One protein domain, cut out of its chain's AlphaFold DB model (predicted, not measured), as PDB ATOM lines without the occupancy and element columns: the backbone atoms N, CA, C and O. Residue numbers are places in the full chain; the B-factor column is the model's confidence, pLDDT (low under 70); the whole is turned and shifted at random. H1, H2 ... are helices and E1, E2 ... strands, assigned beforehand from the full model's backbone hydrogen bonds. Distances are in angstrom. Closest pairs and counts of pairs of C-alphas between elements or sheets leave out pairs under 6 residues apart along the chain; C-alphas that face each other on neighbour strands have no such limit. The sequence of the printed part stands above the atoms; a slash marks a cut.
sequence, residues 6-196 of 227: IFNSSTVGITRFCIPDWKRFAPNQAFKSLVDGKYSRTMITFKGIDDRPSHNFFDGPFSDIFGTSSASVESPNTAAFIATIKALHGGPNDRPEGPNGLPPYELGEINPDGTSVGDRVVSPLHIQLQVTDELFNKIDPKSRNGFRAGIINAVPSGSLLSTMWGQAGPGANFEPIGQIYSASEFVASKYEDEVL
ATOM      1  N   ILE A   6     216.993 -14.441 -34.632       95.69
ATOM      2  CA  ILE A   6     216.670 -15.822 -35.001       95.69
ATOM      3  C   ILE A   6     215.679 -16.451 -34.009       95.69
ATOM      4  O   ILE A   6     214.853 -17.248 -34.431       95.69
ATOM      5  N   PHE A   7     215.677 -16.065 -32.728       95.06
ATOM      6  CA  PHE A   7     214.725 -16.614 -31.749       95.06
ATOM      7  C   PHE A   7     213.286 -16.129 -31.924       95.06
ATOM      8  O   PHE A   7     212.377 -16.712 -31.345       95.06
ATOM      9  N   ASN A   8     213.063 -15.070 -32.703       94.31
ATOM     10  CA  ASN A   8     211.726 -14.551 -32.996       94.31
ATOM     11  C   ASN A   8     211.276 -14.847 -34.432       94.31
ATOM     12  O   ASN A   8     210.318 -14.252 -34.921       94.31
ATOM     13  N   SER A   9     212.016 -15.697 -35.144       92.12
ATOM     14  CA  SER A   9     211.830 -15.932 -36.573       92.12
ATOM     15  C   SER A   9     212.022 -17.407 -36.906       92.12
ATOM     16  O   SER A   9     212.630 -18.164 -36.154       92.12
ATOM     17  N   SER A  10     211.557 -17.823 -38.080       91.94
ATOM     18  CA  SER A  10     211.970 -19.102 -38.657       91.94
ATOM     19  C   SER A  10     213.296 -18.928 -39.395       91.94
ATOM     20  O   SER A  10     213.493 -17.942 -40.102       91.94
ATOM     21  N   THR A  11     214.200 -19.892 -39.251       94.62
ATOM     22  CA  THR A  11     215.455 -19.938 -40.006       94.62
ATOM     23  C   THR A  11     215.685 -21.337 -40.559       94.62
ATOM     24  O   THR A  11     215.190 -22.323 -40.011       94.62
ATOM     25  N   VAL A  12     216.460 -21.422 -41.637       95.94
ATOM     26  CA  VAL A  12     216.950 -22.689 -42.185       95.94
ATOM     27  C   VAL A  12     218.371 -22.902 -41.691       95.94
ATOM     28  O   VAL A  12     219.154 -21.963 -41.555       95.94
ATOM     29  N   GLY A  13     218.723 -24.149 -41.413       95.12
ATOM     30  CA  GLY A  13     220.045 -24.464 -40.913       95.12
ATOM     31  C   GLY A  13     220.466 -25.893 -41.169       95.12
ATOM     32  O   GLY A  13     219.702 -26.714 -41.670       95.12
ATOM     33  N   ILE A  14     221.707 -26.170 -40.791       94.44
ATOM     34  CA  ILE A  14     222.282 -27.511 -40.785       94.44
ATOM     35  C   ILE A  14     222.405 -27.943 -39.330       94.44
ATOM     36  O   ILE A  14     223.017 -27.237 -38.526       94.44
ATOM     37  N   THR A  15     221.832 -29.093 -38.986       93.56
ATOM     38  CA  THR A  15     222.021 -29.712 -37.672       93.56
ATOM     39  C   THR A  15     222.935 -30.922 -37.798       93.56
ATOM     40  O   THR A  15     222.775 -31.737 -38.701       93.56
ATOM     41  N   ARG A  16     223.870 -31.052 -36.861       90.56
ATOM     42  CA  ARG A  16     224.815 -32.163 -36.772       90.56
ATOM     43  C   ARG A  16     224.667 -32.855 -35.432       90.56
ATOM     44  O   ARG A  16     224.552 -32.187 -34.406       90.56
ATOM     45  N   PHE A  17     224.750 -34.182 -35.454       90.12
ATOM     46  CA  PHE A  17     224.818 -35.024 -34.265       90.12
ATOM     47  C   PHE A  17     226.130 -35.805 -34.233       90.12
ATOM     48  O   PHE A  17     226.491 -36.466 -35.210       90.12
ATOM     49  N   CYS A  18     226.824 -35.788 -33.097       85.94
ATOM     50  CA  CYS A  18     228.009 -36.615 -32.896       85.94
ATOM     51  C   CYS A  18     228.127 -37.180 -31.476       85.94
ATOM     52  O   CYS A  18     227.618 -36.637 -30.491       85.94
ATOM     53  N   ILE A  19     228.805 -38.326 -31.387       79.56
ATOM     54  CA  ILE A  19     229.273 -38.867 -30.109       79.56
ATOM     55  C   ILE A  19     230.333 -37.899 -29.579       79.56
ATOM     56  O   ILE A  19     231.205 -37.494 -30.354       79.56
ATOM     57  N   PRO A  20     230.263 -37.518 -28.294       69.12
ATOM     58  CA  PRO A  20     231.211 -36.572 -27.748       69.12
ATOM     59  C   PRO A  20     232.597 -37.225 -27.712       69.12
ATOM     60  O   PRO A  20     232.754 -38.356 -27.256       69.12
ATOM     61  N   ASP A  21     233.604 -36.502 -28.188       66.56
ATOM     62  CA  ASP A  21     235.011 -36.837 -27.984       66.56
ATOM     63  C   ASP A  21     235.635 -35.677 -27.217       66.56
ATOM     64  O   ASP A  21     235.874 -34.604 -27.773       66.56
ATOM     65  N   TRP A  22     235.867 -35.884 -25.923       58.59
ATOM     66  CA  TRP A  22     236.403 -34.867 -25.020       58.59
ATOM     67  C   TRP A  22     237.836 -34.459 -25.373       58.59
ATOM     68  O   TRP A  22     238.247 -33.349 -25.055       58.59
ATOM     69  N   LYS A  23     238.592 -35.311 -26.082       58.62
ATOM     70  CA  LYS A  23     239.922 -34.942 -26.587       58.62
ATOM     71  C   LYS A  23     239.831 -33.978 -27.767       58.62
ATOM     72  O   LYS A  23     240.809 -33.312 -28.086       58.62
ATOM     73  N   ARG A  24     238.670 -33.927 -28.428       60.59
ATOM     74  CA  ARG A  24     238.416 -33.126 -29.633       60.59
ATOM     75  C   ARG A  24     237.347 -32.052 -29.436       60.59
ATOM     76  O   ARG A  24     237.055 -31.337 -30.387       60.59
ATOM     77  N   PHE A  25     236.768 -31.950 -28.237       64.25
ATOM     78  CA  PHE A  25     235.657 -31.049 -27.909       64.25
ATOM     79  C   PHE A  25     234.522 -31.091 -28.941       64.25
ATOM     80  O   PHE A  25     233.946 -30.066 -29.302       64.25
ATOM     81  N   ALA A  26     234.204 -32.290 -29.436       72.00
ATOM     82  CA  ALA A  26     233.099 -32.458 -30.370       72.00
ATOM     83  C   ALA A  26     231.766 -32.321 -29.609       72.00
ATOM     84  O   ALA A  26     231.541 -33.089 -28.666       72.00
ATOM     85  N   PRO A  27     230.884 -31.376 -29.985       82.31
ATOM     86  CA  PRO A  27     229.592 -31.225 -29.327       82.31
ATOM     87  C   PRO A  27     228.697 -32.426 -29.548       82.31
ATOM     88  O   PRO A  27     228.934 -33.221 -30.444       82.31
ATOM     89  N   ASN A  28     227.644 -32.583 -28.755       88.19
ATOM     90  CA  ASN A  28     226.681 -33.640 -29.046       88.19
ATOM     91  C   ASN A  28     225.753 -33.241 -30.182       88.19
ATOM     92  O   ASN A  28     225.491 -34.043 -31.076       88.19
ATOM     93  N   GLN A  29     225.304 -31.992 -30.162       91.00
ATOM     94  CA  GLN A  29     224.515 -31.411 -31.227       91.00
ATOM     95  C   GLN A  29     225.026 -30.011 -31.541       91.00
ATOM     96  O   GLN A  29     225.291 -29.211 -30.644       91.00
ATOM     97  N   ALA A  30     225.119 -29.697 -32.827       91.88
ATOM     98  CA  ALA A  30     225.359 -28.341 -33.289       91.88
ATOM     99  C   ALA A  30     224.312 -27.967 -34.335       91.88
ATOM    100  O   ALA A  30     224.016 -28.757 -35.225       91.88
ATOM    101  N   PHE A  31     223.771 -26.758 -34.240       94.50
ATOM    102  CA  PHE A  31     222.858 -26.186 -35.218       94.50
ATOM    103  C   PHE A  31     223.491 -24.936 -35.817       94.50
ATOM    104  O   PHE A  31     223.864 -24.012 -35.101       94.50
ATOM    105  N   LYS A  32     223.620 -24.900 -37.138       94.88
ATOM    106  CA  LYS A  32     224.153 -23.774 -37.895       94.88
ATOM    107  C   LYS A  32     223.014 -23.121 -38.667       94.88
ATOM    108  O   LYS A  32     222.605 -23.643 -39.697       94.88
ATOM    109  N   SER A  33     222.544 -21.976 -38.185       95.88
ATOM    110  CA  SER A  33     221.583 -21.115 -38.874       95.88
ATOM    111  C   SER A  33     222.245 -20.439 -40.075       95.88
ATOM    112  O   SER A  33     223.296 -19.798 -39.933       95.88
ATOM    113  N   LEU A  34     221.641 -20.589 -41.252       95.75
ATOM    114  CA  LEU A  34     222.028 -19.882 -42.467       95.75
ATOM    115  C   LEU A  34     221.410 -18.483 -42.422       95.75
ATOM    116  O   LEU A  34     220.229 -18.333 -42.129       95.75
ATOM    117  N   VAL A  35     222.225 -17.463 -42.679       96.19
ATOM    118  CA  VAL A  35     221.815 -16.059 -42.594       96.19
ATOM    119  C   VAL A  35     222.121 -15.394 -43.925       96.19
ATOM    120  O   VAL A  35     223.253 -15.491 -44.404       96.19
ATOM    121  N   ASP A  36     221.133 -14.728 -44.514       95.56
ATOM    122  CA  ASP A  36     221.290 -14.129 -45.835       95.56
ATOM    123  C   ASP A  36     222.378 -13.043 -45.843       95.56
ATOM    124  O   ASP A  36     222.504 -12.244 -44.913       95.56
ATOM    125  N   GLY A  37     223.229 -13.061 -46.871       93.88
ATOM    126  CA  GLY A  37     224.336 -12.118 -47.053       93.88
ATOM    127  C   GLY A  37     225.361 -12.042 -45.907       93.88
ATOM    128  O   GLY A  37     226.174 -11.112 -45.879       93.88
ATOM    129  N   LYS A  38     225.338 -12.966 -44.935       94.94
ATOM    130  CA  LYS A  38     226.169 -12.930 -43.720       94.94
ATOM    131  C   LYS A  38     226.754 -14.303 -43.398       94.94
ATOM    132  O   LYS A  38     226.345 -15.335 -43.913       94.94
ATOM    133  N   TYR A  39     227.732 -14.324 -42.493       93.31
ATOM    134  CA  TYR A  39     228.222 -15.582 -41.930       93.31
ATOM    135  C   TYR A  39     227.125 -16.289 -41.126       93.31
ATOM    136  O   TYR A  39     226.427 -15.649 -40.337       93.31
ATOM    137  N   SER A  40     227.047 -17.616 -41.259       94.31
ATOM    138  CA  SER A  40     226.155 -18.469 -40.463       94.31
ATOM    139  C   SER A  40     226.340 -18.260 -38.955       94.31
ATOM    140  O   SER A  40     227.462 -17.994 -38.511       94.31
ATOM    141  N   ARG A  41     225.284 -18.466 -38.163       94.69
ATOM    142  CA  ARG A  41     225.346 -18.466 -36.691       94.69
ATOM    143  C   ARG A  41     225.199 -19.869 -36.142       94.69
ATOM    144  O   ARG A  41     224.394 -20.640 -36.650       94.69
ATOM    145  N   THR A  42     225.974 -20.198 -35.118       94.50
ATOM    146  CA  THR A  42     225.992 -21.550 -34.564       94.50
ATOM    147  C   THR A  42     225.431 -21.564 -33.152       94.50
ATOM    148  O   THR A  42     225.803 -20.734 -32.335       94.50
ATOM    149  N   MET A  43     224.599 -22.551 -32.862       93.94
ATOM    150  CA  MET A  43     224.289 -23.017 -31.521       93.94
ATOM    151  C   MET A  43     225.001 -24.350 -31.324       93.94
ATOM    152  O   MET A  43     224.925 -25.227 -32.186       93.94
ATOM    153  N   ILE A  44     225.706 -24.506 -30.214       91.94
ATOM    154  CA  ILE A  44     226.458 -25.718 -29.915       91.94
ATOM    155  C   ILE A  44     226.014 -26.201 -28.547       91.94
ATOM    156  O   ILE A  44     225.954 -25.419 -27.607       91.94
ATOM    157  N   THR A  45     225.672 -27.481 -28.465       90.62
ATOM    158  CA  THR A  45     225.067 -28.069 -27.278       90.62
ATOM    159  C   THR A  45     225.675 -29.432 -26.965       90.62
ATOM    160  O   THR A  45     226.057 -30.218 -27.841       90.62
ATOM    161  N   PHE A  46     225.760 -29.715 -25.677       86.62
ATOM    162  CA  PHE A  46     226.370 -30.894 -25.092       86.62
ATOM    163  C   PHE A  46     225.342 -31.584 -24.215       86.62
ATOM    164  O   PHE A  46     224.419 -30.950 -23.716       86.62
ATOM    165  N   LYS A  47     225.501 -32.880 -23.993       81.06
ATOM    166  CA  LYS A  47     224.827 -33.534 -22.868       81.06
ATOM    167  C   LYS A  47     225.869 -33.764 -21.789       81.06
ATOM    168  O   LYS A  47     227.038 -33.967 -22.128       81.06
ATOM    169  N   GLY A  48     225.441 -33.748 -20.530       65.56
ATOM    170  CA  GLY A  48     226.295 -34.126 -19.405       65.56
ATOM    171  C   GLY A  48     227.057 -35.426 -19.695       65.56
ATOM    172  O   GLY A  48     226.568 -36.307 -20.415       65.56
ATOM    173  N   ILE A  49     228.298 -35.480 -19.213       52.94
ATOM    174  CA  ILE A  49     229.190 -36.639 -19.368       52.94
ATOM    175  C   ILE A  49     228.864 -37.703 -18.319       52.94
ATOM    176  O   ILE A  49     229.137 -38.880 -18.553       52.94
ATOM    177  N   ASP A  50     228.257 -37.295 -17.205       51.50
ATOM    178  CA  ASP A  50     227.947 -38.183 -16.096       51.50
ATOM    179  C   ASP A  50     226.909 -39.211 -16.531       51.50
ATOM    180  O   ASP A  50     225.768 -38.882 -16.845       51.50
ATOM    181  N   ASP A  51     227.390 -40.450 -16.609       44.44
ATOM    182  CA  ASP A  51     226.652 -41.688 -16.773       44.44
ATOM    183  C   ASP A  51     225.561 -41.655 -17.843       44.44
ATOM    184  O   ASP A  51     224.376 -41.467 -17.578       44.44
ATOM    185  N   ARG A  52     225.964 -41.972 -19.080       60.75
ATOM    186  CA  ARG A  52     225.043 -42.508 -20.090       60.75
ATOM    187  C   ARG A  52     225.021 -44.041 -20.001       60.75
ATOM    188  O   ARG A  52     225.731 -44.686 -20.773       60.75
ATOM    189  N   PRO A  53     224.210 -44.663 -19.122       61.72
ATOM    190  CA  PRO A  53     223.981 -46.108 -19.174       61.72
ATOM    191  C   PRO A  53     223.186 -46.511 -20.427       61.72
ATOM    192  O   PRO A  53     223.081 -47.694 -20.744       61.72
ATOM    193  N   SER A  54     222.604 -45.531 -21.127       81.81
ATOM    194  CA  SER A  54     221.737 -45.713 -22.282       81.81
ATOM    195  C   SER A  54     222.495 -45.558 -23.599       81.81
ATOM    196  O   SER A  54     223.227 -44.590 -23.815       81.81
ATOM    197  N   HIS A  55     222.255 -46.483 -24.531       83.94
ATOM    198  CA  HIS A  55     222.671 -46.348 -25.928       83.94
ATOM    199  C   HIS A  55     221.736 -45.436 -26.742       83.94
ATOM    200  O   HIS A  55     221.978 -45.209 -27.932       83.94
ATOM    201  N   ASN A  56     220.684 -44.883 -26.127       88.81
ATOM    202  CA  ASN A  56     219.826 -43.908 -26.782       88.81
ATOM    203  C   ASN A  56     220.528 -42.546 -26.847       88.81
ATOM    204  O   ASN A  56     220.723 -41.862 -25.844       88.81
ATOM    205  N   PHE A  57     220.876 -42.121 -28.061       88.50
ATOM    206  CA  PHE A  57     221.532 -40.837 -28.291       88.50
ATOM    207  C   PHE A  57     220.705 -39.637 -27.804       88.50
ATOM    208  O   PHE A  57     221.272 -38.603 -27.445       88.50
ATOM    209  N   PHE A  58     219.379 -39.765 -27.774       90.56
ATOM    210  CA  PHE A  58     218.447 -38.718 -27.373       90.56
ATOM    211  C   PHE A  58     218.133 -38.695 -25.875       90.56
ATOM    212  O   PHE A  58     217.413 -37.805 -25.447       90.56
ATOM    213  N   ASP A  59     218.772 -39.544 -25.066       88.44
ATOM    214  CA  ASP A  59     218.615 -39.534 -23.608       88.44
ATOM    215  C   ASP A  59     219.146 -38.248 -22.953       88.44
ATOM    216  O   ASP A  59     220.306 -37.870 -23.160       88.44
ATOM    217  N   GLY A  60     218.272 -37.547 -22.231       87.75
ATOM    218  CA  GLY A  60     218.510 -36.229 -21.642       87.75
ATOM    219  C   GLY A  60     218.531 -35.050 -22.636       87.75
ATOM    220  O   GLY A  60     218.654 -35.238 -23.856       87.75
ATOM    221  N   PRO A  61     218.431 -33.806 -22.132       90.38
ATOM    222  CA  PRO A  61     218.507 -32.606 -22.960       90.38
ATOM    223  C   PRO A  61     219.923 -32.369 -23.499       90.38
ATOM    224  O   PRO A  61     220.921 -32.753 -22.886       90.38
ATOM    225  N   PHE A  62     220.014 -31.678 -24.634       91.31
ATOM    226  CA  PHE A  62     221.251 -31.012 -25.041       91.31
ATOM    227  C   PHE A  62     221.260 -29.587 -24.477       91.31
ATOM    228  O   PHE A  62     220.232 -28.924 -24.480       91.31
ATOM    229  N   SER A  63     222.405 -29.111 -24.008       91.69
ATOM    230  CA  SER A  63     222.576 -27.861 -23.266       91.69
ATOM    231  C   SER A  63     223.757 -27.062 -23.815       91.69
ATOM    232  O   SER A  63     224.810 -27.637 -24.086       91.69
ATOM    233  N   ASP A  64     223.607 -25.749 -23.979       90.31
ATOM    234  CA  ASP A  64     224.703 -24.828 -24.343       90.31
ATOM    235  C   ASP A  64     225.627 -24.483 -23.157       90.31
ATOM    236  O   ASP A  64     226.726 -23.954 -23.344       90.31
ATOM    237  N   ILE A  65     225.210 -24.842 -21.941       86.62
ATOM    238  CA  ILE A  65     226.039 -24.847 -20.739       86.62
ATOM    239  C   ILE A  65     226.493 -26.275 -20.445       86.62
ATOM    240  O   ILE A  65     225.683 -27.203 -20.341       86.62
ATOM    241  N   PHE A  66     227.796 -26.446 -20.263       76.75
ATOM    242  CA  PHE A  66     228.379 -27.674 -19.748       76.75
ATOM    243  C   PHE A  66     228.047 -27.787 -18.258       76.75
ATOM    244  O   PHE A  66     228.656 -27.118 -17.423       76.75
ATOM    245  N   GLY A  67     227.058 -28.620 -17.926       63.44
ATOM    246  CA  GLY A  67     226.785 -28.997 -16.543       63.44
ATOM    247  C   GLY A  67     228.001 -29.715 -15.973       63.44
ATOM    248  O   GLY A  67     228.463 -30.705 -16.539       63.44
ATOM    249  N   THR A  68     228.553 -29.182 -14.893       48.91
ATOM    250  CA  THR A  68     229.682 -29.782 -14.201       48.91
ATOM    251  C   THR A  68     229.124 -30.696 -13.117       48.91
ATOM    252  O   THR A  68     228.653 -30.198 -12.097       48.91
ATOM    253  N   SER A  69     229.249 -32.017 -13.252       44.94
ATOM    254  CA  SER A  69     229.774 -32.711 -12.079       44.94
ATOM    255  C   SER A  69     231.141 -32.099 -11.781       44.94
ATOM    256  O   SER A  69     231.817 -31.567 -12.670       44.94
ATOM    257  N   SER A  70     231.533 -32.118 -10.519       39.91
ATOM    258  CA  SER A  70     232.765 -31.559  -9.948       39.91
ATOM    259  C   SER A  70     234.073 -31.742 -10.757       39.91
ATOM    260  O   SER A  70     235.046 -31.042 -10.498       39.91
ATOM    261  N   ALA A  71     234.111 -32.597 -11.784       43.38
ATOM    262  CA  ALA A  71     235.258 -32.870 -12.649       43.38
ATOM    263  C   ALA A  71     235.638 -31.769 -13.670       43.38
ATOM    264  O   ALA A  71     236.737 -31.813 -14.225       43.38
ATOM    265  N   SER A  72     234.779 -30.786 -13.974       50.38
ATOM    266  CA  SER A  72     235.101 -29.780 -15.014       50.38
ATOM    267  C   SER A  72     236.097 -28.713 -14.539       50.38
ATOM    268  O   SER A  72     236.991 -28.328 -15.293       50.38
ATOM    269  N   VAL A  73     236.007 -28.271 -13.281       49.69
ATOM    270  CA  VAL A  73     236.949 -27.286 -12.718       49.69
ATOM    271  C   VAL A  73     238.350 -27.895 -12.582       49.69
ATOM    272  O   VAL A  73     239.347 -27.207 -12.788       49.69
ATOM    273  N   GLU A  74     238.417 -29.206 -12.341       54.47
ATOM    274  CA  GLU A  74     239.653 -29.993 -12.266       54.47
ATOM    275  C   GLU A  74     240.143 -30.502 -13.631       54.47
ATOM    276  O   GLU A  74     241.198 -31.134 -13.720       54.47
ATOM    277  N   SER A  75     239.415 -30.222 -14.721       64.06
ATOM    278  CA  SER A  75     239.860 -30.623 -16.052       64.06
ATOM    279  C   SER A  75     241.190 -29.936 -16.381       64.06
ATOM    280  O   SER A  75     241.282 -28.704 -16.311       64.06
ATOM    281  N   PRO A  76     242.220 -30.679 -16.832       64.62
ATOM    282  CA  PRO A  76     243.525 -30.099 -17.157       64.62
ATOM    283  C   PRO A  76     243.451 -29.036 -18.268       64.62
ATOM    284  O   PRO A  76     244.371 -28.235 -18.426       64.62
ATOM    285  N   ASN A  77     242.348 -28.987 -19.020       71.88
ATOM    286  CA  ASN A  77     242.138 -28.040 -20.111       71.88
ATOM    287  C   ASN A  77     241.490 -26.716 -19.666       71.88
ATOM    288  O   ASN A  77     241.488 -25.755 -20.437       71.88
ATOM    289  N   THR A  78     240.972 -26.618 -18.437       76.69
ATOM    290  CA  THR A  78     240.241 -25.432 -17.952       76.69
ATOM    291  C   THR A  78     241.096 -24.165 -18.003       76.69
ATOM    292  O   THR A  78     240.638 -23.122 -18.471       76.69
ATOM    293  N   ALA A  79     242.378 -24.257 -17.633       80.25
ATOM    294  CA  ALA A  79     243.309 -23.133 -17.736       80.25
ATOM    295  C   ALA A  79     243.507 -22.659 -19.190       80.25
ATOM    296  O   ALA A  79     243.545 -21.453 -19.445       80.25
ATOM    297  N   ALA A  80     243.581 -23.588 -20.149       82.38
ATOM    298  CA  ALA A  80     243.723 -23.267 -21.568       82.38
ATOM    299  C   ALA A  80     242.462 -22.589 -22.131       82.38
ATOM    300  O   ALA A  80     242.574 -21.627 -22.895       82.38
ATOM    301  N   PHE A  81     241.265 -23.014 -21.710       81.50
ATOM    302  CA  PHE A  81     240.022 -22.328 -22.076       81.50
ATOM    303  C   PHE A  81     239.957 -20.913 -21.518       81.50
ATOM    304  O   PHE A  81     239.676 -19.977 -22.262       81.50
ATOM    305  N   ILE A  82     240.282 -20.736 -20.237       85.06
ATOM    306  CA  ILE A  82     240.329 -19.411 -19.610       85.06
ATOM    307  C   ILE A  82     241.331 -18.508 -20.345       85.06
ATOM    308  O   ILE A  82     241.026 -17.347 -20.621       85.06
ATOM    309  N   ALA A  83     242.511 -19.028 -20.693       87.19
ATOM    310  CA  ALA A  83     243.505 -18.288 -21.467       87.19
ATOM    311  C   ALA A  83     242.989 -17.915 -22.868       87.19
ATOM    312  O   ALA A  83     243.148 -16.774 -23.293       87.19
ATOM    313  N   THR A  84     242.306 -18.840 -23.549       85.94
ATOM    314  CA  THR A  84     241.710 -18.604 -24.874       85.94
ATOM    315  C   THR A  84     240.628 -17.529 -24.815       85.94
ATOM    316  O   THR A  84     240.655 -16.598 -25.613       85.94
ATOM    317  N   ILE A  85     239.725 -17.593 -23.830       86.75
ATOM    318  CA  ILE A  85     238.696 -16.569 -23.601       86.75
ATOM    319  C   ILE A  85     239.349 -15.204 -23.378       86.75
ATOM    320  O   ILE A  85     238.946 -14.219 -23.992       86.75
ATOM    321  N   LYS A  86     240.406 -15.133 -22.557       87.12
ATOM    322  CA  LYS A  86     241.158 -13.891 -22.317       87.12
ATOM    323  C   LYS A  86     241.860 -13.352 -23.570       87.12
ATOM    324  O   LYS A  86     242.057 -12.143 -23.654       87.12
ATOM    325  N   ALA A  87     242.216 -14.216 -24.518       89.31
ATOM    326  CA  ALA A  87     242.862 -13.840 -25.775       89.31
ATOM    327  C   ALA A  87     241.880 -13.381 -26.870       89.31
ATOM    328  O   ALA A  87     242.314 -12.799 -27.864       89.31
ATOM    329  N   LEU A  88     240.569 -13.608 -26.711       86.25
ATOM    330  CA  LEU A  88     239.563 -13.129 -27.665       86.25
ATOM    331  C   LEU A  88     239.586 -11.597 -27.776       86.25
ATOM    332  O   LEU A  88     239.846 -10.885 -26.803       86.25
ATOM    333  N   HIS A  89     239.287 -11.076 -28.965       83.94
ATOM    334  CA  HIS A  89     239.187  -9.633 -29.190       83.94
ATOM    335  C   HIS A  89     238.056  -9.007 -28.354       83.94
ATOM    336  O   HIS A  89     237.082  -9.675 -28.019       83.94
ATOM    337  N   GLY A  90     238.184  -7.715 -28.039       84.38
ATOM    338  CA  GLY A  90     237.213  -6.979 -27.220       84.38
ATOM    339  C   GLY A  90     237.533  -6.992 -25.721       84.38
ATOM    340  O   GLY A  90     238.589  -7.469 -25.295       84.38
ATOM    341  N   GLY A  91     236.636  -6.413 -24.924       81.00
ATOM    342  CA  GLY A  91     236.750  -6.350 -23.468       81.00
ATOM    343  C   GLY A  91     236.131  -7.564 -22.763       81.00
ATOM    344  O   GLY A  91     235.574  -8.446 -23.414       81.00
ATOM    345  N   PRO A  92     236.163  -7.613 -21.419       75.44
ATOM    346  CA  PRO A  92     235.505  -8.667 -20.634       75.44
ATOM    347  C   PRO A  92     234.010  -8.855 -20.941       75.44
ATOM    348  O   PRO A  92     233.472  -9.938 -20.741       75.44
ATOM    349  N   ASN A  93     233.343  -7.818 -21.450       75.25
ATOM    350  CA  ASN A  93     231.925  -7.858 -21.812       75.25
ATOM    351  C   ASN A  93     231.666  -8.360 -23.242       75.25
ATOM    352  O   ASN A  93     230.517  -8.590 -23.601       75.25
ATOM    353  N   ASP A  94     232.716  -8.565 -24.039       80.25
ATOM    354  CA  ASP A  94     232.640  -9.079 -25.414       80.25
ATOM    355  C   ASP A  94     232.965 -10.573 -25.504       80.25
ATOM    356  O   ASP A  94     233.080 -11.120 -26.599       80.25
ATOM    357  N   ARG A  95     233.163 -11.221 -24.353       85.06
ATOM    358  CA  ARG A  95     233.716 -12.570 -24.219       85.06
ATOM    359  C   ARG A  95     232.786 -13.443 -23.378       85.06
ATOM    360  O   ARG A  95     232.100 -12.894 -22.517       85.06
ATOM    361  N   PRO A  96     232.784 -14.776 -23.558       85.56
ATOM    362  CA  PRO A  96     231.941 -15.654 -22.754       85.56
ATOM    363  C   PRO A  96     232.243 -15.511 -21.256       85.56
ATOM    364  O   PRO A  96     233.386 -15.261 -20.868       85.56
ATOM    365  N   GLU A  97     231.223 -15.703 -20.417       80.31
ATOM    366  CA  GLU A  97     231.298 -15.604 -18.952       80.31
ATOM    367  C   GLU A  97     232.322 -16.570 -18.350       80.31
ATOM    368  O   GLU A  97     232.900 -16.301 -17.297       80.31
ATOM    369  N   GLY A  98     232.546 -17.703 -19.012       82.44
ATOM    370  CA  GLY A  98     233.452 -18.732 -18.545       82.44
ATOM    371  C   GLY A  98     233.634 -19.859 -19.558       82.44
ATOM    372  O   GLY A  98     233.009 -19.861 -20.618       82.44
ATOM    373  N   PRO A  99     234.490 -20.838 -19.231       79.81
ATOM    374  CA  PRO A  99     234.830 -21.948 -20.123       79.81
ATOM    375  C   PRO A  99     233.679 -22.944 -20.335       79.81
ATOM    376  O   PRO A  99     233.722 -23.726 -21.277       79.81
ATOM    377  N   ASN A 100     232.658 -22.904 -19.474       79.88
ATOM    378  CA  ASN A 100     231.551 -23.860 -19.450       79.88
ATOM    379  C   ASN A 100     230.271 -23.338 -20.123       79.88
ATOM    380  O   ASN A 100     229.256 -24.024 -20.084       79.88
ATOM    381  N   GLY A 101     230.277 -22.139 -20.704       82.75
ATOM    382  CA  GLY A 101     229.100 -21.568 -21.357       82.75
ATOM    383  C   GLY A 101     229.388 -21.213 -22.806       82.75
ATOM    384  O   GLY A 101     230.433 -20.636 -23.106       82.75
ATOM    385  N   LEU A 102     228.442 -21.521 -23.693       88.12
ATOM    386  CA  LEU A 102     228.416 -21.033 -25.070       88.12
ATOM    387  C   LEU A 102     227.175 -20.158 -25.274       88.12
ATOM    388  O   LEU A 102     226.173 -20.644 -25.798       88.12
ATOM    389  N   PRO A 103     227.218 -18.877 -24.862       88.00
ATOM    390  CA  PRO A 103     226.018 -18.063 -24.792       88.00
ATOM    391  C   PRO A 103     225.358 -17.905 -26.166       88.00
ATOM    392  O   PRO A 103     226.037 -17.635 -27.163       88.00
ATOM    393  N   PRO A 104     224.024 -17.984 -26.245       92.25
ATOM    394  CA  PRO A 104     223.311 -17.981 -27.517       92.25
ATOM    395  C   PRO A 104     223.081 -16.566 -28.082       92.25
ATOM    396  O   PRO A 104     222.366 -16.393 -29.070       92.25
ATOM    397  N   TYR A 105     223.710 -15.542 -27.494       93.50
ATOM    398  CA  TYR A 105     223.488 -14.125 -27.799       93.50
ATOM    399  C   TYR A 105     223.637 -13.778 -29.287       93.50
ATOM    400  O   TYR A 105     222.855 -12.998 -29.834       93.50
ATOM    401  N   GLU A 106     224.599 -14.396 -29.975       93.62
ATOM    402  CA  GLU A 106     224.851 -14.156 -31.402       93.62
ATOM    403  C   GLU A 106     223.692 -14.560 -32.327       93.62
ATOM    404  O   GLU A 106     223.631 -14.103 -33.470       93.62
ATOM    405  N   LEU A 107     222.789 -15.424 -31.860       95.25
ATOM    406  CA  LEU A 107     221.565 -15.785 -32.578       95.25
ATOM    407  C   LEU A 107     220.472 -14.731 -32.360       95.25
ATOM    408  O   LEU A 107     219.683 -14.461 -33.262       95.25
ATOM    409  N   GLY A 108     220.456 -14.094 -31.187       94.81
ATOM    410  CA  GLY A 108     219.493 -13.051 -30.848       94.81
ATOM    411  C   GLY A 108     219.770 -11.699 -31.510       94.81
ATOM    412  O   GLY A 108     218.858 -10.880 -31.613       94.81
ATOM    413  N   GLU A 109     221.007 -11.437 -31.950       94.44
ATOM    414  CA  GLU A 109     221.427 -10.124 -32.476       94.44
ATOM    415  C   GLU A 109     221.178  -9.904 -33.977       94.44
ATOM    416  O   GLU A 109     221.372  -8.792 -34.486       94.44
ATOM    417  N   ILE A 110     220.785 -10.957 -34.695       95.88
ATOM    418  CA  ILE A 110     220.667 -10.957 -36.152       95.88
ATOM    419  C   ILE A 110     219.371 -11.632 -36.591       95.88
ATOM    420  O   ILE A 110     218.972 -12.650 -36.027       95.88
ATOM    421  N   ASN A 111     218.716 -11.057 -37.591       96.81
ATOM    422  CA  ASN A 111     217.550 -11.645 -38.239       96.81
ATOM    423  C   ASN A 111     217.989 -12.631 -39.340       96.81
ATOM    424  O   ASN A 111     219.119 -12.534 -39.829       96.81
ATOM    425  N   PRO A 112     217.125 -13.570 -39.769       95.88
ATOM    426  CA  PRO A 112     217.459 -14.512 -40.845       95.88
ATOM    427  C   PRO A 112     217.851 -13.845 -42.177       95.88
ATOM    428  O   PRO A 112     218.672 -14.387 -42.912       95.88
ATOM    429  N   ASP A 113     217.324 -12.649 -42.453       96.31
ATOM    430  CA  ASP A 113     217.651 -11.820 -43.626       96.31
ATOM    431  C   ASP A 113     219.006 -11.081 -43.514       96.31
ATOM    432  O   ASP A 113     219.359 -10.259 -44.358       96.31
ATOM    433  N   GLY A 114     219.761 -11.325 -42.439       95.69
ATOM    434  CA  GLY A 114     221.068 -10.718 -42.200       95.69
ATOM    435  C   GLY A 114     221.031  -9.296 -41.649       95.69
ATOM    436  O   GLY A 114     222.100  -8.726 -41.381       95.69
ATOM    437  N   THR A 115     219.845  -8.721 -41.435       96.56
ATOM    438  CA  THR A 115     219.703  -7.422 -40.773       96.56
ATOM    439  C   THR A 115     219.982  -7.532 -39.274       96.56
ATOM    440  O   THR A 115     219.753  -8.560 -38.633       96.56
ATOM    441  N   SER A 116     220.533  -6.465 -38.692       94.88
ATOM    442  CA  SER A 116     220.773  -6.404 -37.249       94.88
ATOM    443  C   SER A 116     219.483  -6.072 -36.506       94.88
ATOM    444  O   SER A 116     218.730  -5.199 -36.929       94.88
ATOM    445  N   VAL A 117     219.293  -6.691 -35.340       93.19
ATOM    446  CA  VAL A 117     218.217  -6.352 -34.389       93.19
ATOM    447  C   VAL A 117     218.415  -4.962 -33.751       93.19
ATOM    448  O   VAL A 117     217.498  -4.404 -33.150       93.19
ATOM    449  N   GLY A 118     219.600  -4.361 -33.901       89.50
ATOM    450  CA  GLY A 118     219.930  -3.045 -33.358       89.50
ATOM    451  C   GLY A 118     220.501  -3.127 -31.943       89.50
ATOM    452  O   GLY A 118     221.380  -3.945 -31.665       89.50
ATOM    453  N   ASP A 119     220.039  -2.244 -31.057       83.75
ATOM    454  CA  ASP A 119     220.626  -2.058 -29.719       83.75
ATOM    455  C   ASP A 119     219.874  -2.774 -28.593       83.75
ATOM    456  O   ASP A 119     220.306  -2.741 -27.442       83.75
ATOM    457  N   ARG A 120     218.745  -3.424 -28.898       86.81
ATOM    458  CA  ARG A 120     217.909  -4.132 -27.915       86.81
ATOM    459  C   ARG A 120     217.814  -5.613 -28.245       86.81
ATOM    460  O   ARG A 120     216.754  -6.110 -28.608       86.81
ATOM    461  N   VAL A 121     218.942  -6.301 -28.132       91.38
ATOM    462  CA  VAL A 121     218.992  -7.756 -28.276       91.38
ATOM    463  C   VAL A 121     218.444  -8.408 -27.009       91.38
ATOM    464  O   VAL A 121     218.904  -8.108 -25.909       91.38
ATOM    465  N   VAL A 122     217.478  -9.312 -27.165       92.69
ATOM    466  CA  VAL A 122     216.940 -10.145 -26.085       92.69
ATOM    467  C   VAL A 122     217.214 -11.601 -26.439       92.69
ATOM    468  O   VAL A 122     216.593 -12.167 -27.336       92.69
ATOM    469  N   SER A 123     218.162 -12.208 -25.729       93.88
ATOM    470  CA  SER A 123     218.575 -13.604 -25.900       93.88
ATOM    471  C   SER A 123     218.360 -14.373 -24.598       93.88
ATOM    472  O   SER A 123     218.501 -13.773 -23.526       93.88
ATOM    473  N   PRO A 124     218.062 -15.685 -24.644       93.75
ATOM    474  CA  PRO A 124     218.152 -16.515 -23.450       93.75
ATOM    475  C   PRO A 124     219.590 -16.526 -22.916       93.75
ATOM    476  O   PRO A 124     220.541 -16.334 -23.678       93.75
ATOM    477  N   LEU A 125     219.726 -16.722 -21.606       91.25
ATOM    478  CA  LEU A 125     220.995 -17.004 -20.934       91.25
ATOM    479  C   LEU A 125     221.469 -18.426 -21.253       91.25
ATOM    480  O   LEU A 125     222.651 -18.636 -21.495       91.25
ATOM    481  N   HIS A 126     220.532 -19.373 -21.235       91.75
ATOM    482  CA  HIS A 126     220.763 -20.812 -21.373       91.75
ATOM    483  C   HIS A 126     219.700 -21.380 -22.312       91.75
ATOM    484  O   HIS A 126     218.512 -21.077 -22.158       91.75
ATOM    485  N   ILE A 127     220.118 -22.200 -23.274       94.62
ATOM    486  CA  ILE A 127     219.238 -23.019 -24.108       94.62
ATOM    487  C   ILE A 127     219.368 -24.508 -23.780       94.62
ATOM    488  O   ILE A 127     220.462 -25.073 -23.737       94.62
ATOM    489  N   GLN A 128     218.217 -25.169 -23.658       94.19
ATOM    490  CA  GLN A 128     218.105 -26.622 -23.682       94.19
ATOM    491  C   GLN A 128     217.313 -27.097 -24.899       94.19
ATOM    492  O   GLN A 128     216.241 -26.584 -25.207       94.19
ATOM    493  N   LEU A 129     217.821 -28.117 -25.582       95.12
ATOM    494  CA  LEU A 129     217.109 -28.828 -26.634       95.12
ATOM    495  C   LEU A 129     216.612 -30.147 -26.064       95.12
ATOM    496  O   LEU A 129     217.402 -31.031 -25.729       95.12
ATOM    497  N   GLN A 130     215.296 -30.270 -25.963       94.00
ATOM    498  CA  GLN A 130     214.637 -31.483 -25.504       94.00
ATOM    499  C   GLN A 130     214.055 -32.210 -26.705       94.00
ATOM    500  O   GLN A 130     213.269 -31.644 -27.463       94.00
ATOM    501  N   VAL A 131     214.476 -33.455 -26.892       93.62
ATOM    502  CA  VAL A 131     213.941 -34.319 -27.944       93.62
ATOM    503  C   VAL A 131     212.530 -34.749 -27.561       93.62
ATOM    504  O   VAL A 131     212.228 -34.899 -26.381       93.62
ATOM    505  N   THR A 132     211.656 -34.914 -28.550       91.44
ATOM    506  CA  THR A 132     210.281 -35.364 -28.308       91.44
ATOM    507  C   THR A 132     210.253 -36.788 -27.762       91.44
ATOM    508  O   THR A 132     211.074 -37.619 -28.155       91.44
ATOM    509  N   ASP A 133     209.260 -37.107 -26.930       92.06
ATOM    510  CA  ASP A 133     209.044 -38.483 -26.460       92.06
ATOM    511  C   ASP A 133     208.862 -39.453 -27.632       92.06
ATOM    512  O   ASP A 133     209.328 -40.590 -27.588       92.06
ATOM    513  N   GLU A 134     208.223 -39.001 -28.715       91.38
ATOM    514  CA  GLU A 134     208.067 -39.791 -29.934       91.38
ATOM    515  C   GLU A 134     209.426 -40.213 -30.505       91.38
ATOM    516  O   GLU A 134     209.635 -41.387 -30.807       91.38
ATOM    517  N   LEU A 135     210.363 -39.272 -30.641       91.44
ATOM    518  CA  LEU A 135     211.678 -39.568 -31.193       91.44
ATOM    519  C   LEU A 135     212.564 -40.323 -30.193       91.44
ATOM    520  O   LEU A 135     213.277 -41.249 -30.583       91.44
ATOM    521  N   PHE A 136     212.483 -39.986 -28.906       92.19
ATOM    522  CA  PHE A 136     213.174 -40.709 -27.842       92.19
ATOM    523  C   PHE A 136     212.789 -42.196 -27.842       92.19
ATOM    524  O   PHE A 136     213.668 -43.055 -27.874       92.19
ATOM    525  N   ASN A 137     211.492 -42.509 -27.911       93.38
ATOM    526  CA  ASN A 137     210.983 -43.882 -27.863       93.38
ATOM    527  C   ASN A 137     211.262 -44.704 -29.137       93.38
ATOM    528  O   ASN A 137     211.128 -45.927 -29.112       93.38
ATOM    529  N   LYS A 138     211.672 -44.072 -30.247       93.19
ATOM    530  CA  LYS A 138     212.067 -44.774 -31.486       93.19
ATOM    531  C   LYS A 138     213.469 -45.382 -31.426       93.19
ATOM    532  O   LYS A 138     213.802 -46.210 -32.274       93.19
ATOM    533  N   ILE A 139     214.301 -44.985 -30.461       90.44
ATOM    534  CA  ILE A 139     215.663 -45.506 -30.316       90.44
ATOM    535  C   ILE A 139     215.729 -46.422 -29.098       90.44
ATOM    536  O   ILE A 139     215.588 -45.979 -27.961       90.44
ATOM    537  N   ASP A 140     215.997 -47.707 -29.338       89.81
ATOM    538  CA  ASP A 140     216.164 -48.687 -28.264       89.81
ATOM    539  C   ASP A 140     217.392 -48.335 -27.393       89.81
ATOM    540  O   ASP A 140     218.522 -48.343 -27.899       89.81
ATOM    541  N   PRO A 141     217.210 -48.073 -26.082       89.69
ATOM    542  CA  PRO A 141     218.307 -47.756 -25.168       89.69
ATOM    543  C   PRO A 141     219.299 -48.910 -24.966       89.69
ATOM    544  O   PRO A 141     220.381 -48.689 -24.424       89.69
ATOM    545  N   LYS A 142     218.966 -50.132 -25.398       89.69
ATOM    546  CA  LYS A 142     219.841 -51.317 -25.352       89.69
ATOM    547  C   LYS A 142     220.488 -51.643 -26.701       89.69
ATOM    548  O   LYS A 142     221.243 -52.615 -26.796       89.69
ATOM    549  N   SER A 143     220.208 -50.854 -27.740       86.44
ATOM    550  CA  SER A 143     220.741 -51.080 -29.081       86.44
ATOM    551  C   SER A 143     222.267 -51.034 -29.087       86.44
ATOM    552  O   SER A 143     222.885 -50.078 -28.629       86.44
ATOM    553  N   ARG A 144     222.892 -52.054 -29.679       84.88
ATOM    554  CA  ARG A 144     224.345 -52.081 -29.921       84.88
ATOM    555  C   ARG A 144     224.733 -51.526 -31.289       84.88
ATOM    556  O   ARG A 144     225.916 -51.484 -31.622       84.88
ATOM    557  N   ASN A 145     223.750 -51.119 -32.090       84.69
ATOM    558  CA  ASN A 145     224.008 -50.522 -33.390       84.69
ATOM    559  C   ASN A 145     224.644 -49.141 -33.215       84.69
ATOM    560  O   ASN A 145     224.408 -48.442 -32.230       84.69
ATOM    561  N   GLY A 146     225.434 -48.715 -34.203       84.38
ATOM    562  CA  GLY A 146     225.951 -47.351 -34.215       84.38
ATOM    563  C   GLY A 146     224.800 -46.341 -34.155       84.38
ATOM    564  O   GLY A 146     223.856 -46.447 -34.938       84.38
ATOM    565  N   PHE A 147     224.901 -45.341 -33.272       86.25
ATOM    566  CA  PHE A 147     223.843 -44.343 -33.045       86.25
ATOM    567  C   PHE A 147     223.343 -43.680 -34.341       86.25
ATOM    568  O   PHE A 147     222.158 -43.395 -34.469       86.25
ATOM    569  N   ARG A 148     224.235 -43.501 -35.330       88.25
ATOM    570  CA  ARG A 148     223.909 -42.957 -36.656       88.25
ATOM    571  C   ARG A 148     222.791 -43.744 -37.336       88.25
ATOM    572  O   ARG A 148     221.867 -43.136 -37.853       88.25
ATOM    573  N   ALA A 149     222.854 -45.076 -37.300       88.56
ATOM    574  CA  ALA A 149     221.818 -45.924 -37.885       88.56
ATOM    575  C   ALA A 149     220.483 -45.763 -37.143       88.56
ATOM    576  O   ALA A 149     219.436 -45.697 -37.776       88.56
ATOM    577  N   GLY A 150     220.527 -45.637 -35.810       89.06
ATOM    578  CA  GLY A 150     219.342 -45.352 -35.000       89.06
ATOM    579  C   GLY A 150     218.682 -44.028 -35.383       89.06
ATOM    580  O   GLY A 150     217.483 -43.998 -35.630       89.06
ATOM    581  N   ILE A 151     219.467 -42.954 -35.510       91.00
ATOM    582  CA  ILE A 151     218.958 -41.628 -35.894       91.00
ATOM    583  C   ILE A 151     218.392 -41.637 -37.316       91.00
ATOM    584  O   ILE A 151     217.271 -41.180 -37.510       91.00
ATOM    585  N   ILE A 152     219.129 -42.174 -38.296       92.00
ATOM    586  CA  ILE A 152     218.694 -42.204 -39.704       92.00
ATOM    587  C   ILE A 152     217.347 -42.925 -39.844       92.00
ATOM    588  O   ILE A 152     216.466 -42.446 -40.546       92.00
ATOM    589  N   ASN A 153     217.157 -44.035 -39.126       90.62
ATOM    590  CA  ASN A 153     215.912 -44.797 -39.182       90.62
ATOM    591  C   ASN A 153     214.769 -44.150 -38.382       90.62
ATOM    592  O   ASN A 153     213.604 -44.320 -38.730       90.62
ATOM    593  N   ALA A 154     215.081 -43.443 -37.292       91.75
ATOM    594  CA  ALA A 154     214.080 -42.853 -36.406       91.75
ATOM    595  C   ALA A 154     213.571 -41.481 -36.882       91.75
ATOM    596  O   ALA A 154     212.488 -41.060 -36.467       91.75
ATOM    597  N   VAL A 155     214.345 -40.787 -37.724       93.88
ATOM    598  CA  VAL A 155     214.124 -39.384 -38.096       93.88
ATOM    599  C   VAL A 155     213.889 -39.233 -39.605       93.88
ATOM    600  O   VAL A 155     214.807 -38.858 -40.342       93.88
ATOM    601  N   PRO A 156     212.660 -39.476 -40.093       93.19
ATOM    602  CA  PRO A 156     212.300 -39.095 -41.454       93.19
ATOM    603  C   PRO A 156     212.314 -37.570 -41.630       93.19
ATOM    604  O   PRO A 156     212.300 -36.801 -40.659       93.19
ATOM    605  N   SER A 157     212.303 -37.122 -42.887       95.62
ATOM    606  CA  SER A 157     212.073 -35.709 -43.207       95.62
ATOM    607  C   SER A 157     210.719 -35.238 -42.653       95.62
ATOM    608  O   SER A 157     209.748 -35.994 -42.656       95.62
ATOM    609  N   GLY A 158     210.654 -34.001 -42.162       95.75
ATOM    610  CA  GLY A 158     209.465 -33.405 -41.546       95.75
ATOM    611  C   GLY A 158     209.283 -33.710 -40.056       95.75
ATOM    612  O   GLY A 158     208.308 -33.260 -39.459       95.75
ATOM    613  N   SER A 159     210.201 -34.449 -39.431       95.56
ATOM    614  CA  SER A 159     210.113 -34.805 -38.011       95.56
ATOM    615  C   SER A 159     210.440 -33.620 -37.108       95.56
ATOM    616  O   SER A 159     211.415 -32.907 -37.340       95.56
ATOM    617  N   LEU A 160     209.693 -33.465 -36.013       95.94
ATOM    618  CA  LEU A 160     210.100 -32.597 -34.909       95.94
ATOM    619  C   LEU A 160     211.275 -33.248 -34.165       95.94
ATOM    620  O   LEU A 160     211.108 -34.275 -33.507       95.94
ATOM    621  N   LEU A 161     212.460 -32.649 -34.276       94.69
ATOM    622  CA  LEU A 161     213.685 -33.142 -33.643       94.69
ATOM    623  C   LEU A 161     213.731 -32.773 -32.170       94.69
ATOM    624  O   LEU A 161     214.009 -33.619 -31.323       94.69
ATOM    625  N   SER A 162     213.489 -31.501 -31.873       95.81
ATOM    626  CA  SER A 162     213.549 -30.990 -30.513       95.81
ATOM    627  C   SER A 162     212.709 -29.738 -30.324       95.81
ATOM    628  O   SER A 162     212.561 -28.909 -31.226       95.81
ATOM    629  N   THR A 163     212.201 -29.588 -29.107       97.06
ATOM    630  CA  THR A 163     211.716 -28.312 -28.588       97.06
ATOM    631  C   THR A 163     212.895 -27.580 -27.959       97.06
ATOM    632  O   THR A 163     213.653 -28.149 -27.169       97.06
ATOM    633  N   MET A 164     213.060 -26.317 -28.332       96.06
ATOM    634  CA  MET A 164     214.039 -25.414 -27.752       96.06
ATOM    635  C   MET A 164     213.419 -24.729 -26.541       96.06
ATOM    636  O   MET A 164     212.373 -24.092 -26.651       96.06
ATOM    637  N   TRP A 165     214.088 -24.840 -25.404       96.38
ATOM    638  CA  TRP A 165     213.714 -24.227 -24.142       96.38
ATOM    639  C   TRP A 165     214.753 -23.181 -23.760       96.38
ATOM    640  O   TRP A 165     215.949 -23.464 -23.788       96.38
ATOM    641  N   GLY A 166     214.308 -21.979 -23.417       95.06
ATOM    642  CA  GLY A 166     215.161 -20.863 -23.033       95.06
ATOM    643  C   GLY A 166     214.982 -20.502 -21.567       95.06
ATOM    644  O   GLY A 166     213.862 -20.443 -21.069       95.06
ATOM    645  N   GLN A 167     216.088 -20.213 -20.891       93.50
ATOM    646  CA  GLN A 167     216.095 -19.565 -19.585       93.50
ATOM    647  C   GLN A 167     216.426 -18.084 -19.777       93.50
ATOM    648  O   GLN A 167     217.474 -17.740 -20.321       93.50
ATOM    649  N   ALA A 168     215.549 -17.181 -19.343       91.06
ATOM    650  CA  ALA A 168     215.736 -15.745 -19.575       91.06
ATOM    651  C   ALA A 168     216.873 -15.112 -18.752       91.06
ATOM    652  O   ALA A 168     217.347 -14.042 -19.115       91.06
ATOM    653  N   GLY A 169     217.296 -15.735 -17.651       89.19
ATOM    654  CA  GLY A 169     218.335 -15.228 -16.757       89.19
ATOM    655  C   GLY A 169     218.550 -16.147 -15.551       89.19
ATOM    656  O   GLY A 169     217.846 -17.153 -15.425       89.19
ATOM    657  N   PRO A 170     219.493 -15.823 -14.651       86.25
ATOM    658  CA  PRO A 170     219.798 -16.671 -13.502       86.25
ATOM    659  C   PRO A 170     218.561 -16.900 -12.624       86.25
ATOM    660  O   PRO A 170     217.872 -15.948 -12.264       86.25
ATOM    661  N   GLY A 171     218.272 -18.163 -12.300       85.81
ATOM    662  CA  GLY A 171     217.124 -18.551 -11.473       85.81
ATOM    663  C   GLY A 171     215.755 -18.450 -12.158       85.81
ATOM    664  O   GLY A 171     214.750 -18.785 -11.537       85.81
ATOM    665  N   ALA A 172     215.684 -18.014 -13.421       90.06
ATOM    666  CA  ALA A 172     214.439 -18.058 -14.182       90.06
ATOM    667  C   ALA A 172     214.069 -19.508 -14.537       90.06
ATOM    668  O   ALA A 172     214.939 -20.373 -14.656       90.06
ATOM    669  N   ASN A 173     212.781 -19.766 -14.751       94.31
ATOM    670  CA  ASN A 173     212.331 -21.049 -15.281       94.31
ATOM    671  C   ASN A 173     212.705 -21.184 -16.763       94.31
ATOM    672  O   ASN A 173     212.848 -20.186 -17.475       94.31
ATOM    673  N   PHE A 174     212.837 -22.427 -17.221       94.38
ATOM    674  CA  PHE A 174     212.885 -22.726 -18.647       94.38
ATOM    675  C   PHE A 174     211.488 -22.615 -19.249       94.38
ATOM    676  O   PHE A 174     210.528 -23.174 -18.719       94.38
ATOM    677  N   GLU A 175     211.393 -21.944 -20.389       95.94
ATOM    678  CA  GLU A 175     210.160 -21.788 -21.160       95.94
ATOM    679  C   GLU A 175     210.401 -22.228 -22.610       95.94
ATOM    680  O   GLU A 175     211.531 -22.119 -23.089       95.94
ATOM    681  N   PRO A 176     209.395 -22.746 -23.335       96.50
ATOM    682  CA  PRO A 176     209.568 -23.129 -24.730       96.50
ATOM    683  C   PRO A 176     209.690 -21.877 -25.610       96.50
ATOM    684  O   PRO A 176     208.860 -20.971 -25.542       96.50
ATOM    685  N   ILE A 177     210.718 -21.836 -26.456       96.00
ATOM    686  CA  ILE A 177     211.062 -20.666 -27.284       96.00
ATOM    687  C   ILE A 177     211.131 -20.975 -28.776       96.00
ATOM    688  O   ILE A 177     211.260 -20.066 -29.589       96.00
ATOM    689  N   GLY A 178     211.059 -22.249 -29.153       95.69
ATOM    690  CA  GLY A 178     211.121 -22.651 -30.548       95.69
ATOM    691  C   GLY A 178     211.119 -24.160 -30.727       95.69
ATOM    692  O   GLY A 178     211.096 -24.927 -29.766       95.69
ATOM    693  N   GLN A 179     211.151 -24.583 -31.982       96.81
ATOM    694  CA  GLN A 179     211.145 -25.985 -32.381       96.81
ATOM    695  C   GLN A 179     212.085 -26.177 -33.569       96.81
ATOM    696  O   GLN A 179     212.200 -25.300 -34.425       96.81
ATOM    697  N   ILE A 180     212.755 -27.326 -33.621       96.00
ATOM    698  CA  ILE A 180     213.646 -27.701 -34.718       96.00
ATOM    699  C   ILE A 180     213.023 -28.879 -35.454       96.00
ATOM    700  O   ILE A 180     212.879 -29.960 -34.885       96.00
ATOM    701  N   TYR A 181     212.698 -28.680 -36.727       97.06
ATOM    702  CA  TYR A 181     212.173 -29.719 -37.610       97.06
ATOM    703  C   TYR A 181     213.243 -30.178 -38.604       97.06
ATOM    704  O   TYR A 181     214.049 -29.367 -39.070       97.06
ATOM    705  N   SER A 182     213.250 -31.463 -38.961       95.94
ATOM    706  CA  SER A 182     214.025 -31.935 -40.106       95.94
ATOM    707  C   SER A 182     213.347 -31.496 -41.403       95.94
ATOM    708  O   SER A 182     212.160 -31.720 -41.608       95.94
ATOM    709  N   ALA A 183     214.110 -30.876 -42.301       95.38
ATOM    710  CA  ALA A 183     213.662 -30.580 -43.666       95.38
ATOM    711  C   ALA A 183     214.107 -31.656 -44.677       95.38
ATOM    712  O   ALA A 183     213.657 -31.669 -45.822       95.38
ATOM    713  N   SER A 184     215.004 -32.549 -44.258       94.56
ATOM    714  CA  SER A 184     215.531 -33.659 -45.046       94.56
ATOM    715  C   SER A 184     215.789 -34.869 -44.157       94.56
ATOM    716  O   SER A 184     215.793 -34.773 -42.928       94.56
ATOM    717  N   GLU A 185     216.055 -36.007 -44.786       92.19
ATOM    718  CA  GLU A 185     216.607 -37.170 -44.094       92.19
ATOM    719  C   GLU A 185     218.021 -36.879 -43.576       92.19
ATOM    720  O   GLU A 185     218.755 -36.051 -44.131       92.19
ATOM    721  N   PHE A 186     218.404 -37.576 -42.507       92.31
ATOM    722  CA  PHE A 186     219.776 -37.556 -42.016       92.31
ATOM    723  C   PHE A 186     220.673 -38.413 -42.902       92.31
ATOM    724  O   PHE A 186     220.316 -39.519 -43.299       92.31
ATOM    725  N   VAL A 187     221.889 -37.930 -43.138       89.12
ATOM    726  CA  VAL A 187     222.928 -38.678 -43.847       89.12
ATOM    727  C   VAL A 187     224.146 -38.854 -42.951       89.12
ATOM    728  O   VAL A 187     224.536 -37.951 -42.212       89.12
ATOM    729  N   ALA A 188     224.780 -40.022 -43.017       86.31
ATOM    730  CA  ALA A 188     226.093 -40.212 -42.415       86.31
ATOM    731  C   ALA A 188     227.150 -39.660 -43.382       86.31
ATOM    732  O   ALA A 188     227.406 -40.259 -44.423       86.31
ATOM    733  N   SER A 189     227.757 -38.519 -43.053       75.62
ATOM    734  CA  SER A 189     228.693 -37.835 -43.949       75.62
ATOM    735  C   SER A 189     230.039 -37.571 -43.286       75.62
ATOM    736  O   SER A 189     230.093 -37.075 -42.165       75.62
ATOM    737  N   LYS A 190     231.128 -37.858 -44.012       74.25
ATOM    738  CA  LYS A 190     232.486 -37.407 -43.658       74.25
ATOM    739  C   LYS A 190     232.735 -35.947 -44.047       74.25
ATOM    740  O   LYS A 190     233.607 -35.308 -43.477       74.25
ATOM    741  N   TYR A 191     231.962 -35.406 -44.994       68.88
ATOM    742  CA  TYR A 191     232.133 -34.033 -45.478       68.88
ATOM    743  C   TYR A 191     231.955 -33.006 -44.353       68.88
ATOM    744  O   TYR A 191     232.685 -32.022 -44.280       68.88
ATOM    745  N   GLU A 192     231.017 -33.251 -43.437       61.66
ATOM    746  CA  GLU A 192     230.837 -32.375 -42.277       61.66
ATOM    747  C   GLU A 192     232.007 -32.436 -41.292       61.66
ATOM    748  O   GLU A 192     232.281 -31.445 -40.621       61.66
ATOM    749  N   ASP A 193     232.704 -33.572 -41.214       58.19
ATOM    750  CA  ASP A 193     233.862 -33.738 -40.335       58.19
ATOM    751  C   ASP A 193     235.107 -33.017 -40.886       58.19
ATOM    752  O   ASP A 193     235.974 -32.623 -40.107       58.19
ATOM    753  N   GLU A 194     235.188 -32.819 -42.206       67.38
ATOM    754  CA  GLU A 194     236.372 -32.273 -42.885       67.38
ATOM    755  C   GLU A 194     236.205 -30.818 -43.354       67.38
ATOM    756  O   GLU A 194     237.180 -30.067 -43.377       67.38
ATOM    757  N   VAL A 195     234.988 -30.400 -43.724       76.75
ATOM    758  CA  VAL A 195     234.750 -29.114 -44.410       76.75
ATOM    759  C   VAL A 195     233.802 -28.196 -43.638       76.75
ATOM    760  O   VAL A 195     234.002 -26.979 -43.607       76.75
ATOM    761  N   LEU A 196     232.761 -28.739 -42.996       79.38
ATOM    762  CA  LEU A 196     231.741 -27.918 -42.340       79.38
ATOM    763  C   LEU A 196     232.162 -27.512 -40.921       79.38
ATOM    764  O   LEU A 196     231.974 -28.238 -39.947       79.38
TER     765      LEU A 196
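Overview. This is residues 6 to 196 of the 227 residues of an uncharacterized protein of Ramazzottius varieornatus (UniProt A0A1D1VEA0). There is little regular structure: two small antiparallel sheets, E1-E2-E3 and E4-E5-E6, sit among long loops with five short helices round about. The printed part has 191 residues, 68 in named elements of mixed class. It is compact, radius of gyration of the C-alphas 17.1 A, spanning 48 by 42 by 37 A.

Along the chain. Find C-alpha 13 at (220.045, -24.464, -40.913), where E1, residues 13 to 17, begins. E2 is 29 to 33, E3 41 to 45, H1 78 to 87, H2 105 to 108, E4 126 to 131, H3 133 to 137, H4 147 to 154, E5 160 to 167, E6 174 to 181, and H5 191 to 194, ending at (236.372, -32.273, -42.885).

Arrangement. In the meander E1 E2 E3, successive antiparallel neighbours, find N 14 and O 32 within hydrogen-bond range, 2.9 A. Between E4 and E5, find N 128 and O 165, 2.8 A. H2 only grazes the first sheet, H3 the second. H1, H3 and H4 have every O i to N i+4 pair within range; H2 and H5 are too short.

Size, cuts and confidence. The printed part has no cut. The link E3 to H1 is long, 32 residues. pLDDT is under 70 in 26 residues, among them 67 to 76.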